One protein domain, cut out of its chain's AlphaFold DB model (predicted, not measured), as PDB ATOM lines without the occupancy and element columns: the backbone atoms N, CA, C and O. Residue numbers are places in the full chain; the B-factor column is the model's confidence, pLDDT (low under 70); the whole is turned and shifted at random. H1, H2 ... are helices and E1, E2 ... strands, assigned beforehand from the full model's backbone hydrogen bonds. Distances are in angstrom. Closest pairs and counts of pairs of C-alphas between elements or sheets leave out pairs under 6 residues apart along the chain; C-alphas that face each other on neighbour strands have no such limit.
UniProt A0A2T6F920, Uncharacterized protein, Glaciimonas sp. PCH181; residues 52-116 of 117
ATOM      1  N   ALA A  52     219.662 188.662 204.481       71.06
ATOM      2  CA  ALA A  52     220.066 189.134 203.161       71.06
ATOM      3  C   ALA A  52     221.537 189.577 203.114       71.06
ATOM      4  O   ALA A  52     222.196 189.291 202.114       71.06
ATOM      5  N   ASP A  53     222.058 190.163 204.196       77.31
ATOM      6  CA  ASP A  53     223.410 190.741 204.237       77.31
ATOM      7  C   ASP A  53     224.492 189.682 204.493       77.31
ATOM      8  O   ASP A  53     225.689 189.938 204.349       77.31
ATOM      9  N   VAL A  54     224.085 188.452 204.829       78.06
ATOM     10  CA  VAL A  54     225.006 187.328 204.986       78.06
ATOM     11  C   VAL A  54     225.587 186.962 203.613       78.06
ATOM     12  O   VAL A  54     224.827 186.596 202.706       78.06
ATOM     13  N   PRO A  55     226.925 186.968 203.447       82.38
ATOM     14  CA  PRO A  55     227.564 186.558 202.204       82.38
ATOM     15  C   PRO A  55     227.104 185.165 201.767       82.38
ATOM     16  O   PRO A  55     227.016 184.241 202.577       82.38
ATOM     17  N   TRP A  56     226.823 184.997 200.474       81.44
ATOM     18  CA  TRP A  56     226.207 183.787 199.912       81.44
ATOM     19  C   TRP A  56     226.951 182.486 200.263       81.44
ATOM     20  O   TRP A  56     226.309 181.466 200.504       81.44
ATOM     21  N   PHE A  57     228.280 182.533 200.390       78.94
ATOM     22  CA  PHE A  57     229.112 181.382 200.758       78.94
ATOM     23  C   PHE A  57     228.992 180.962 202.237       78.94
ATOM     24  O   PHE A  57     229.410 179.870 202.609       78.94
ATOM     25  N   ARG A  58     228.423 181.807 203.106       77.81
ATOM     26  CA  ARG A  58     228.135 181.473 204.516       77.81
ATOM     27  C   ARG A  58     226.721 180.939 204.719       77.81
ATOM     28  O   ARG A  58     226.344 180.591 205.842       77.81
ATOM     29  N   LYS A  59     225.926 180.877 203.647       84.12
ATOM     30  CA  LYS A  59     224.553 180.386 203.703       84.12
ATOM     31  C   LYS A  59     224.519 178.866 203.723       84.12
ATOM     32  O   LYS A  59     225.340 178.159 203.141       84.12
ATOM     33  N   ARG A  60     223.478 178.370 204.374       80.12
ATOM     34  CA  ARG A  60     223.217 176.954 204.607       80.12
ATOM     35  C   ARG A  60     223.136 176.131 203.317       80.12
ATOM     36  O   ARG A  60     223.679 175.035 203.262       80.12
ATOM     37  N   TRP A  61     222.491 176.667 202.278       82.94
ATOM     38  CA  TRP A  61     222.359 175.988 200.984       82.94
ATOM     39  C   TRP A  61     223.723 175.759 200.322       82.94
ATOM     40  O   TRP A  61     223.975 174.680 199.798       82.94
ATOM     41  N   PHE A  62     224.631 176.731 200.417       83.88
ATOM     42  CA  PHE A  62     225.970 176.614 199.856       83.88
ATOM     43  C   PHE A  62     226.794 175.562 200.602       83.88
ATOM     44  O   PHE A  62     227.488 174.762 199.982       83.88
ATOM     45  N   ALA A  63     226.640 175.492 201.926       80.50
ATOM     46  CA  ALA A  63     227.270 174.463 202.745       80.50
ATOM     47  C   ALA A  63     226.842 173.043 202.313       80.50
ATOM     48  O   ALA A  63     227.691 172.168 202.158       80.50
ATOM     49  N   PHE A  64     225.547 172.832 202.037       82.19
ATOM     50  CA  PHE A  64     225.044 171.561 201.497       82.19
ATOM     51  C   PHE A  64     225.601 171.247 200.103       82.19
ATOM     52  O   PHE A  64     226.005 170.112 199.852       82.19
ATOM     53  N   VAL A  65     225.673 172.242 199.213       86.25
ATOM     54  CA  VAL A  65     226.254 172.077 197.871       86.25
ATOM     55  C   VAL A  65     227.737 171.700 197.966       86.25
ATOM     56  O   VAL A  65     228.159 170.722 197.351       86.25
ATOM     57  N   CYS A  66     228.526 172.397 198.788       83.12
ATOM     58  CA  CYS A  66     229.931 172.058 199.008       83.12
ATOM     59  C   CYS A  66     230.105 170.663 199.612       83.12
ATOM     60  O   CYS A  66     230.982 169.931 199.170       83.12
ATOM     61  N   PHE A  67     229.274 170.269 200.580       82.38
ATOM     62  CA  PHE A  67     229.348 168.931 201.165       82.38
ATOM     63  C   PHE A  67     229.102 167.828 200.124       82.38
ATOM     64  O   PHE A  67     229.792 166.813 200.138       82.38
ATOM     65  N   MET A  68     228.157 168.036 199.203       83.62
ATOM     66  CA  MET A  68     227.783 167.034 198.203       83.62
ATOM     67  C   MET A  68     228.807 166.892 197.069       83.62
ATOM     68  O   MET A  68     229.072 165.780 196.624       83.62
ATOM     69  N   PHE A  69     229.381 168.002 196.597       86.25
ATOM     70  CA  PHE A  69     230.290 167.991 195.444       86.25
ATOM     71  C   PHE A  69     231.769 167.969 195.828       86.25
ATOM     72  O   PHE A  69     232.592 167.467 195.065       86.25
ATOM     73  N   PHE A  70     232.132 168.523 196.987       85.88
ATOM     74  CA  PHE A  70     233.529 168.655 197.383       85.88
ATOM     75  C   PHE A  70     233.698 168.714 198.917       85.88
ATOM     76  O   PHE A  70     233.968 169.781 199.492       85.88
ATOM     77  N   PRO A  71     233.595 167.551 199.592       79.44
ATOM     78  CA  PRO A  71     233.732 167.430 201.043       79.44
ATOM     79  C   PRO A  71     234.956 168.145 201.652       79.44
ATOM     80  O   PRO A  71     234.794 168.784 202.696       79.44
ATOM     81  N   PRO A  72     236.163 168.129 201.037       80.75
ATOM     82  CA  PRO A  72     237.303 168.842 201.610       80.75
ATOM     83  C   PRO A  72     237.118 170.369 201.673       80.75
ATOM     84  O   PRO A  72     237.491 170.957 202.688       80.75
ATOM     85  N   ALA A  73     236.481 171.030 200.691       81.06
ATOM     86  CA  ALA A  73     236.223 172.478 200.818       81.06
ATOM     87  C   ALA A  73     235.127 172.792 201.831       81.06
ATOM     88  O   ALA A  73     235.213 173.819 202.503       81.06
ATOM     89  N   TYR A  74     234.121 171.920 201.986       81.50
ATOM     90  CA  TYR A  74     233.151 172.070 203.074       81.50
ATOM     91  C   TYR A  74     233.867 172.116 204.428       81.50
ATOM     92  O   TYR A  74     233.552 172.956 205.269       81.50
ATOM     93  N   PHE A  75     234.885 171.271 204.609       78.69
ATOM     94  CA  PHE A  75     235.668 171.253 205.835       78.69
ATOM     95  C   PHE A  75     236.503 172.520 206.043       78.69
ATOM     96  O   PHE A  75     236.491 173.094 207.134       78.69
ATOM     97  N   SER A  76     237.157 173.016 204.990       81.75
ATOM     98  CA  SER A  76     237.885 174.291 205.033       81.75
ATOM     99  C   SER A  76     236.967 175.471 205.374       81.75
ATOM    100  O   SER A  76     237.323 176.321 206.189       81.75
ATOM    101  N   LEU A  77     235.755 175.506 204.815       78.19
ATOM    102  CA  LEU A  77     234.746 176.521 205.131       78.19
ATOM    103  C   LEU A  77     234.231 176.392 206.570       78.19
ATOM    104  O   LEU A  77     234.076 177.387 207.275       78.19
ATOM    105  N   ALA A  78     234.023 175.162 207.041       76.06
ATOM    106  CA  ALA A  78     233.565 174.901 208.401       76.06
ATOM    107  C   ALA A  78     234.590 175.326 209.467       76.06
ATOM    108  O   ALA A  78     234.180 175.726 210.563       76.06
ATOM    109  N   PHE A  79     235.889 175.252 209.155       77.62
ATOM    110  CA  PHE A  79     236.976 175.686 210.040       77.62
ATOM    111  C   PHE A  79     237.205 177.206 210.005       77.62
ATOM    112  O   PHE A  79     237.593 177.791 211.011       77.62
ATOM    113  N   THR A  80     236.931 177.852 208.868       77.38
ATOM    114  CA  THR A  80     237.176 179.293 208.665       77.38
ATOM    115  C   THR A  80     236.024 180.200 209.098       77.38
ATOM    116  O   THR A  80     236.246 181.399 209.268       77.38
ATOM    117  N   GLY A  81     234.807 179.685 209.302       66.44
ATOM    118  CA  GLY A  81     233.678 180.544 209.671       66.44
ATOM    119  C   GLY A  81     232.499 179.860 210.356       66.44
ATOM    120  O   GLY A  81     232.358 178.635 210.384       66.44
ATOM    121  N   GLU A  82     231.623 180.684 210.928       69.38
ATOM    122  CA  GLU A  82     230.326 180.263 211.457       69.38
ATOM    123  C   GLU A  82     229.270 180.273 210.344       69.38
ATOM    124  O   GLU A  82     229.232 181.171 209.502       69.38
ATOM    125  N   PHE A  83     228.433 179.238 210.320       72.06
ATOM    126  CA  PHE A  83     227.284 179.166 209.422       72.06
ATOM    127  C   PHE A  83     226.091 179.833 210.116       72.06
ATOM    128  O   PHE A  83     225.806 179.518 211.274       72.06
ATOM    129  N   TYR A  84     225.401 180.722 209.401       69.81
ATOM    130  CA  TYR A  84     224.269 181.496 209.919       69.81
ATOM    131  C   TYR A  84     222.943 180.876 209.481       69.81
ATOM    132  O   TYR A  84     222.770 180.485 208.318       69.81
ATOM    133  N   PHE A  85     221.999 180.798 210.414       68.00
ATOM    134  CA  PHE A  85     220.685 180.205 210.211       68.00
ATOM    135  C   PHE A  85     219.629 181.159 210.744       68.00
ATOM    136  O   PHE A  85     219.707 181.589 211.886       68.00
ATOM    137  N   GLU A  86     218.619 181.450 209.935       67.88
ATOM    138  CA  GLU A  86     217.427 182.129 210.422       67.88
ATOM    139  C   GLU A  86     216.470 181.073 210.985       67.88
ATOM    140  O   GLU A  86     216.079 180.133 210.281       67.88
ATOM    141  N   LYS A  87     216.134 181.177 212.273       57.09
ATOM    142  CA  LYS A  87     215.117 180.337 212.913       57.09
ATOM    143  C   LYS A  87     214.148 181.265 213.635       57.09
ATOM    144  O   LYS A  87     214.513 181.877 214.628       57.09
ATOM    145  N   ASN A  88     212.922 181.367 213.120       54.62
ATOM    146  CA  ASN A  88     211.863 182.237 213.649       54.62
ATOM    147  C   ASN A  88     212.216 183.743 213.674       54.62
ATOM    148  O   ASN A  88     211.807 184.442 214.592       54.62
ATOM    149  N   GLY A  89     212.966 184.239 212.681       65.69
ATOM    150  CA  GLY A  89     213.327 185.660 212.567       65.69
ATOM    151  C   GLY A  89     214.573 186.090 213.349       65.69
ATOM    152  O   GLY A  89     214.968 187.246 213.250       65.69
ATOM    153  N   GLU A  90     215.230 185.180 214.074       57.62
ATOM    154  CA  GLU A  90     216.516 185.441 214.733       57.62
ATOM    155  C   GLU A  90     217.661 184.690 214.037       57.62
ATOM    156  O   GLU A  90     217.534 183.517 213.657       57.62
ATOM    157  N   LEU A  91     218.798 185.376 213.875       64.88
ATOM    158  CA  LEU A  91     220.036 184.815 213.340       64.88
ATOM    159  C   LEU A  91     220.722 183.977 214.421       64.88
ATOM    160  O   LEU A  91     221.383 184.499 215.313       64.88
ATOM    161  N   GLN A  92     220.595 182.658 214.326       66.81
ATOM    162  CA  GLN A  92     221.305 181.724 215.193       66.81
ATOM    163  C   GLN A  92     222.541 181.183 214.477       66.81
ATOM    164  O   GLN A  92     222.475 180.705 213.336       66.81
ATOM    165  N   THR A  93     223.687 181.229 215.154       67.62
ATOM    166  CA  THR A  93     224.891 180.531 214.709       67.62
ATOM    167  C   THR A  93     224.859 179.099 215.236       67.62
ATOM    168  O   THR A  93     224.430 178.816 216.355       67.62
ATOM    169  N   MET A  94     225.240 178.141 214.390       59.69
ATOM    170  CA  MET A  94     225.270 176.737 214.807       59.69
ATOM    171  C   MET A  94     226.330 176.512 215.886       59.69
ATOM    172  O   MET A  94     227.488 176.899 215.723       59.69
ATOM    173  N   ALA A  95     225.948 175.784 216.937       57.72
ATOM    174  CA  ALA A  95     226.859 175.335 217.980       57.72
ATOM    175  C   ALA A  95     228.039 174.537 217.389       57.72
ATOM    176  O   ALA A  95     227.862 173.681 216.515       57.72
ATOM    177  N   LYS A  96     229.251 174.787 217.910       60.38
ATOM    178  CA  LYS A  96     230.535 174.211 217.448       60.38
ATOM    179  C   LYS A  96     230.520 172.690 217.235       60.38
ATOM    180  O   LYS A  96     231.258 172.188 216.391       60.38
ATOM    181  N   ASN A  97     229.667 171.960 217.951       64.62
ATOM    182  CA  ASN A  97     229.712 170.500 218.024       64.62
ATOM    183  C   ASN A  97     229.088 169.789 216.809       64.62
ATOM    184  O   ASN A  97     229.506 168.682 216.476       64.62
ATOM    185  N   THR A  98     228.149 170.410 216.086       74.44
ATOM    186  CA  THR A  98     227.478 169.762 214.937       74.44
ATOM    187  C   THR A  98     228.427 169.534 213.755       74.44
ATOM    188  O   THR A  98     228.279 168.569 213.007       74.44
ATOM    189  N   LYS A  99     229.447 170.389 213.609       68.31
ATOM    190  CA  LYS A  99     230.461 170.290 212.547       68.31
ATOM    191  C   LYS A  99     231.324 169.027 212.687       68.31
ATOM    192  O   LYS A  99     231.641 168.389 211.686       68.31
ATOM    193  N   PHE A 100     231.644 168.627 213.920       76.19
ATOM    194  CA  PHE A 100     232.437 167.425 214.200       76.19
ATOM    195  C   PHE A 100     231.655 166.129 213.975       76.19
ATOM    196  O   PHE A 100     232.238 165.137 213.544       76.19
ATOM    197  N   ILE A 101     230.336 166.144 214.194       79.00
ATOM    198  CA  ILE A 101     229.469 164.984 213.938       79.00
ATOM    199  C   ILE A 101     229.486 164.629 212.444       79.00
ATOM    200  O   ILE A 101     229.704 163.474 212.087       79.00
ATOM    201  N   TRP A 102     229.332 165.624 211.562       73.56
ATOM    202  CA  TRP A 102     229.371 165.405 210.112       73.56
ATOM    203  C   TRP A 102     230.748 164.955 209.605       73.56
ATOM    204  O   TRP A 102     230.805 164.092 208.729       73.56
ATOM    205  N   LEU A 103     231.849 165.466 210.177       76.56
ATOM    206  CA  LEU A 103     233.192 164.941 209.885       76.56
ATOM    207  C   LEU A 103     233.303 163.467 210.284       76.56
ATOM    208  O   LEU A 103     233.759 162.650 209.489       76.56
ATOM    209  N   GLY A 104     232.890 163.136 211.510       83.75
ATOM    210  CA  GLY A 104     232.967 161.775 212.032       83.75
ATOM    211  C   GLY A 104     232.214 160.785 211.147       83.75
ATOM    212  O   GLY A 104     232.759 159.741 210.803       83.75
ATOM    213  N   ILE A 105     231.007 161.147 210.701       85.75
ATOM    214  CA  ILE A 105     230.206 160.328 209.780       85.75
ATOM    215  C   ILE A 105     230.917 160.152 208.432       85.75
ATOM    216  O   ILE A 105     230.981 159.036 207.922       85.75
ATOM    217  N   PHE A 106     231.479 161.219 207.856       82.25
ATOM    218  CA  PHE A 106     232.178 161.132 206.572       82.25
ATOM    219  C   PHE A 106     233.423 160.236 206.649       82.25
ATOM    220  O   PHE A 106     233.592 159.348 205.816       82.25
ATOM    221  N   ILE A 107     234.259 160.413 207.678       85.25
ATOM    222  CA  ILE A 107     235.448 159.574 207.899       85.25
ATOM    223  C   ILE A 107     235.044 158.117 208.126       85.25
ATOM    224  O   ILE A 107     235.653 157.221 207.548       85.25
ATOM    225  N   LEU A 108     233.995 157.872 208.914       88.88
ATOM    226  CA  LEU A 108     233.484 156.526 209.151       88.88
ATOM    227  C   LEU A 108     233.033 155.855 207.844       88.88
ATOM    228  O   LEU A 108     233.382 154.705 207.605       88.88
ATOM    229  N   LEU A 109     232.306 156.565 206.976       86.06
ATOM    230  CA  LEU A 109     231.877 156.037 205.676       86.06
ATOM    231  C   LEU A 109     233.063 155.719 204.756       86.06
ATOM    232  O   LEU A 109     233.050 154.689 204.082       86.06
ATOM    233  N   VAL A 110     234.094 156.570 204.748       85.25
ATOM    234  CA  VAL A 110     235.329 156.327 203.987       85.25
ATOM    235  C   VAL A 110     236.069 155.104 204.526       85.25
ATOM    236  O   VAL A 110     236.465 154.255 203.736       85.25
ATOM    237  N   LEU A 111     236.200 154.965 205.849       87.75
ATOM    238  CA  LEU A 111     236.820 153.794 206.473       87.75
ATOM    239  C   LEU A 111     236.040 152.511 206.179       87.75
ATOM    240  O   LEU A 111     236.646 151.507 205.833       87.75
ATOM    241  N   ILE A 112     234.707 152.538 206.257       92.38
ATOM    242  CA  ILE A 112     233.871 151.379 205.909       92.38
ATOM    243  C   ILE A 112     234.067 150.986 204.442       92.38
ATOM    244  O   ILE A 112     234.105 149.798 204.134       92.38
ATOM    245  N   ARG A 113     234.179 151.963 203.534       88.31
ATOM    246  CA  ARG A 113     234.434 151.692 202.116       88.31
ATOM    247  C   ARG A 113     235.835 151.114 201.901       88.31
ATOM    248  O   ARG A 113     235.957 150.106 201.228       88.31
ATOM    249  N   PHE A 114     236.845 151.678 202.557       89.00
ATOM    250  CA  PHE A 114     238.230 151.202 202.498       89.00
ATOM    251  C   PHE A 114     238.438 149.820 203.135       89.00
ATOM    252  O   PHE A 114     239.339 149.102 202.744       89.00
ATOM    253  N   LEU A 115     237.623 149.447 204.127       89.69
ATOM    254  CA  LEU A 115     237.630 148.109 204.737       89.69
ATOM    255  C   LEU A 115     236.832 147.076 203.928       89.69
ATOM    256  O   LEU A 115     236.854 145.892 204.261       89.69
ATOM    257  N   ARG A 116     236.046 147.530 202.948       91.44
ATOM    258  CA  ARG A 116     235.229 146.677 202.081       91.44
ATOM    259  C   ARG A 116     235.940 146.336 200.774       91.44
ATOM    260  O   ARG A 116     235.681 145.259 200.245       91.44
TER     261      ARG A 116
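AT A GLANCE: This is residues 52 to 116 of the 117 residues of an uncharacterized protein of Glaciimonas sp. PCH181 (UniProt A0A2T6F920). A small strand hairpin, E1 and E2, makes one end of a loose rod; from it the helical hairpin of H1 and H2 and the long helix H3 reach toward the other end, where residues 107 to 116 stick out past the body. The printed part has 65 residues, with three named helices and two named strands in the order H1, H2, E1, E2, H3; the sheet E1 - E2 is antiparallel and the class is mostly helix. The whole is loose, with a radius of gyration of the C-alphas of 13.6 A and spans of 46 by 21 by 19 A.

HOW THE PARTS SIT: Look first at E1, residues 84 to 87, and E2, residues 90 to 93, an antiparallel hairpin at 139 degrees. There N 85 and O 92 are within hydrogen-bond range at 3.0 A, as are N 92 and O 85 at 2.8 A. Next find H1, residues 60 to 69, whose closest C-alpha to E1 is that of Arg 60, 7.0 A from that of Phe 85. H1 touches H2, residues 71 to 80, closest at the C-alphas of Cys 66 and Tyr 74, 5.2 A apart. This helical hairpin runs opposite ways at a steep tilt of 37 degrees, only just past shallow. H3, residues 97 to 114, is close to H2 but not clearly touching; their closest C-alphas, of Ala 78 and Lys 99, are 6.9 A apart. H1 and H3 are apart. Every O i to N i+4 pair is within hydrogen-bond range in H1 and H2, and 13 of 14 in H3.

IN THESE COORDINATES: Find C-alpha 84 at (224.269, 181.496, 209.919), where E1 begins. H1 begins at C-alpha 60 (223.217, 176.954, 204.607) and is 14.6 A long; H2 is 14.5 A. H3 runs 26.2 A to C-alpha 114 at (238.230, 151.202, 202.498).

THE WHOLE: The C-alphas of Gly 89 and Arg 116 are the two farthest apart, at 45.9 A. The printed part has no cut, and the four links between named elements are tight. Residues 107 to 116, of which 107 to 114 belong to H3, stand free. The model's mean pLDDT over the printed part is 77.2, and it is under 70 at residues 81 to 82, 84 to 97 and 99.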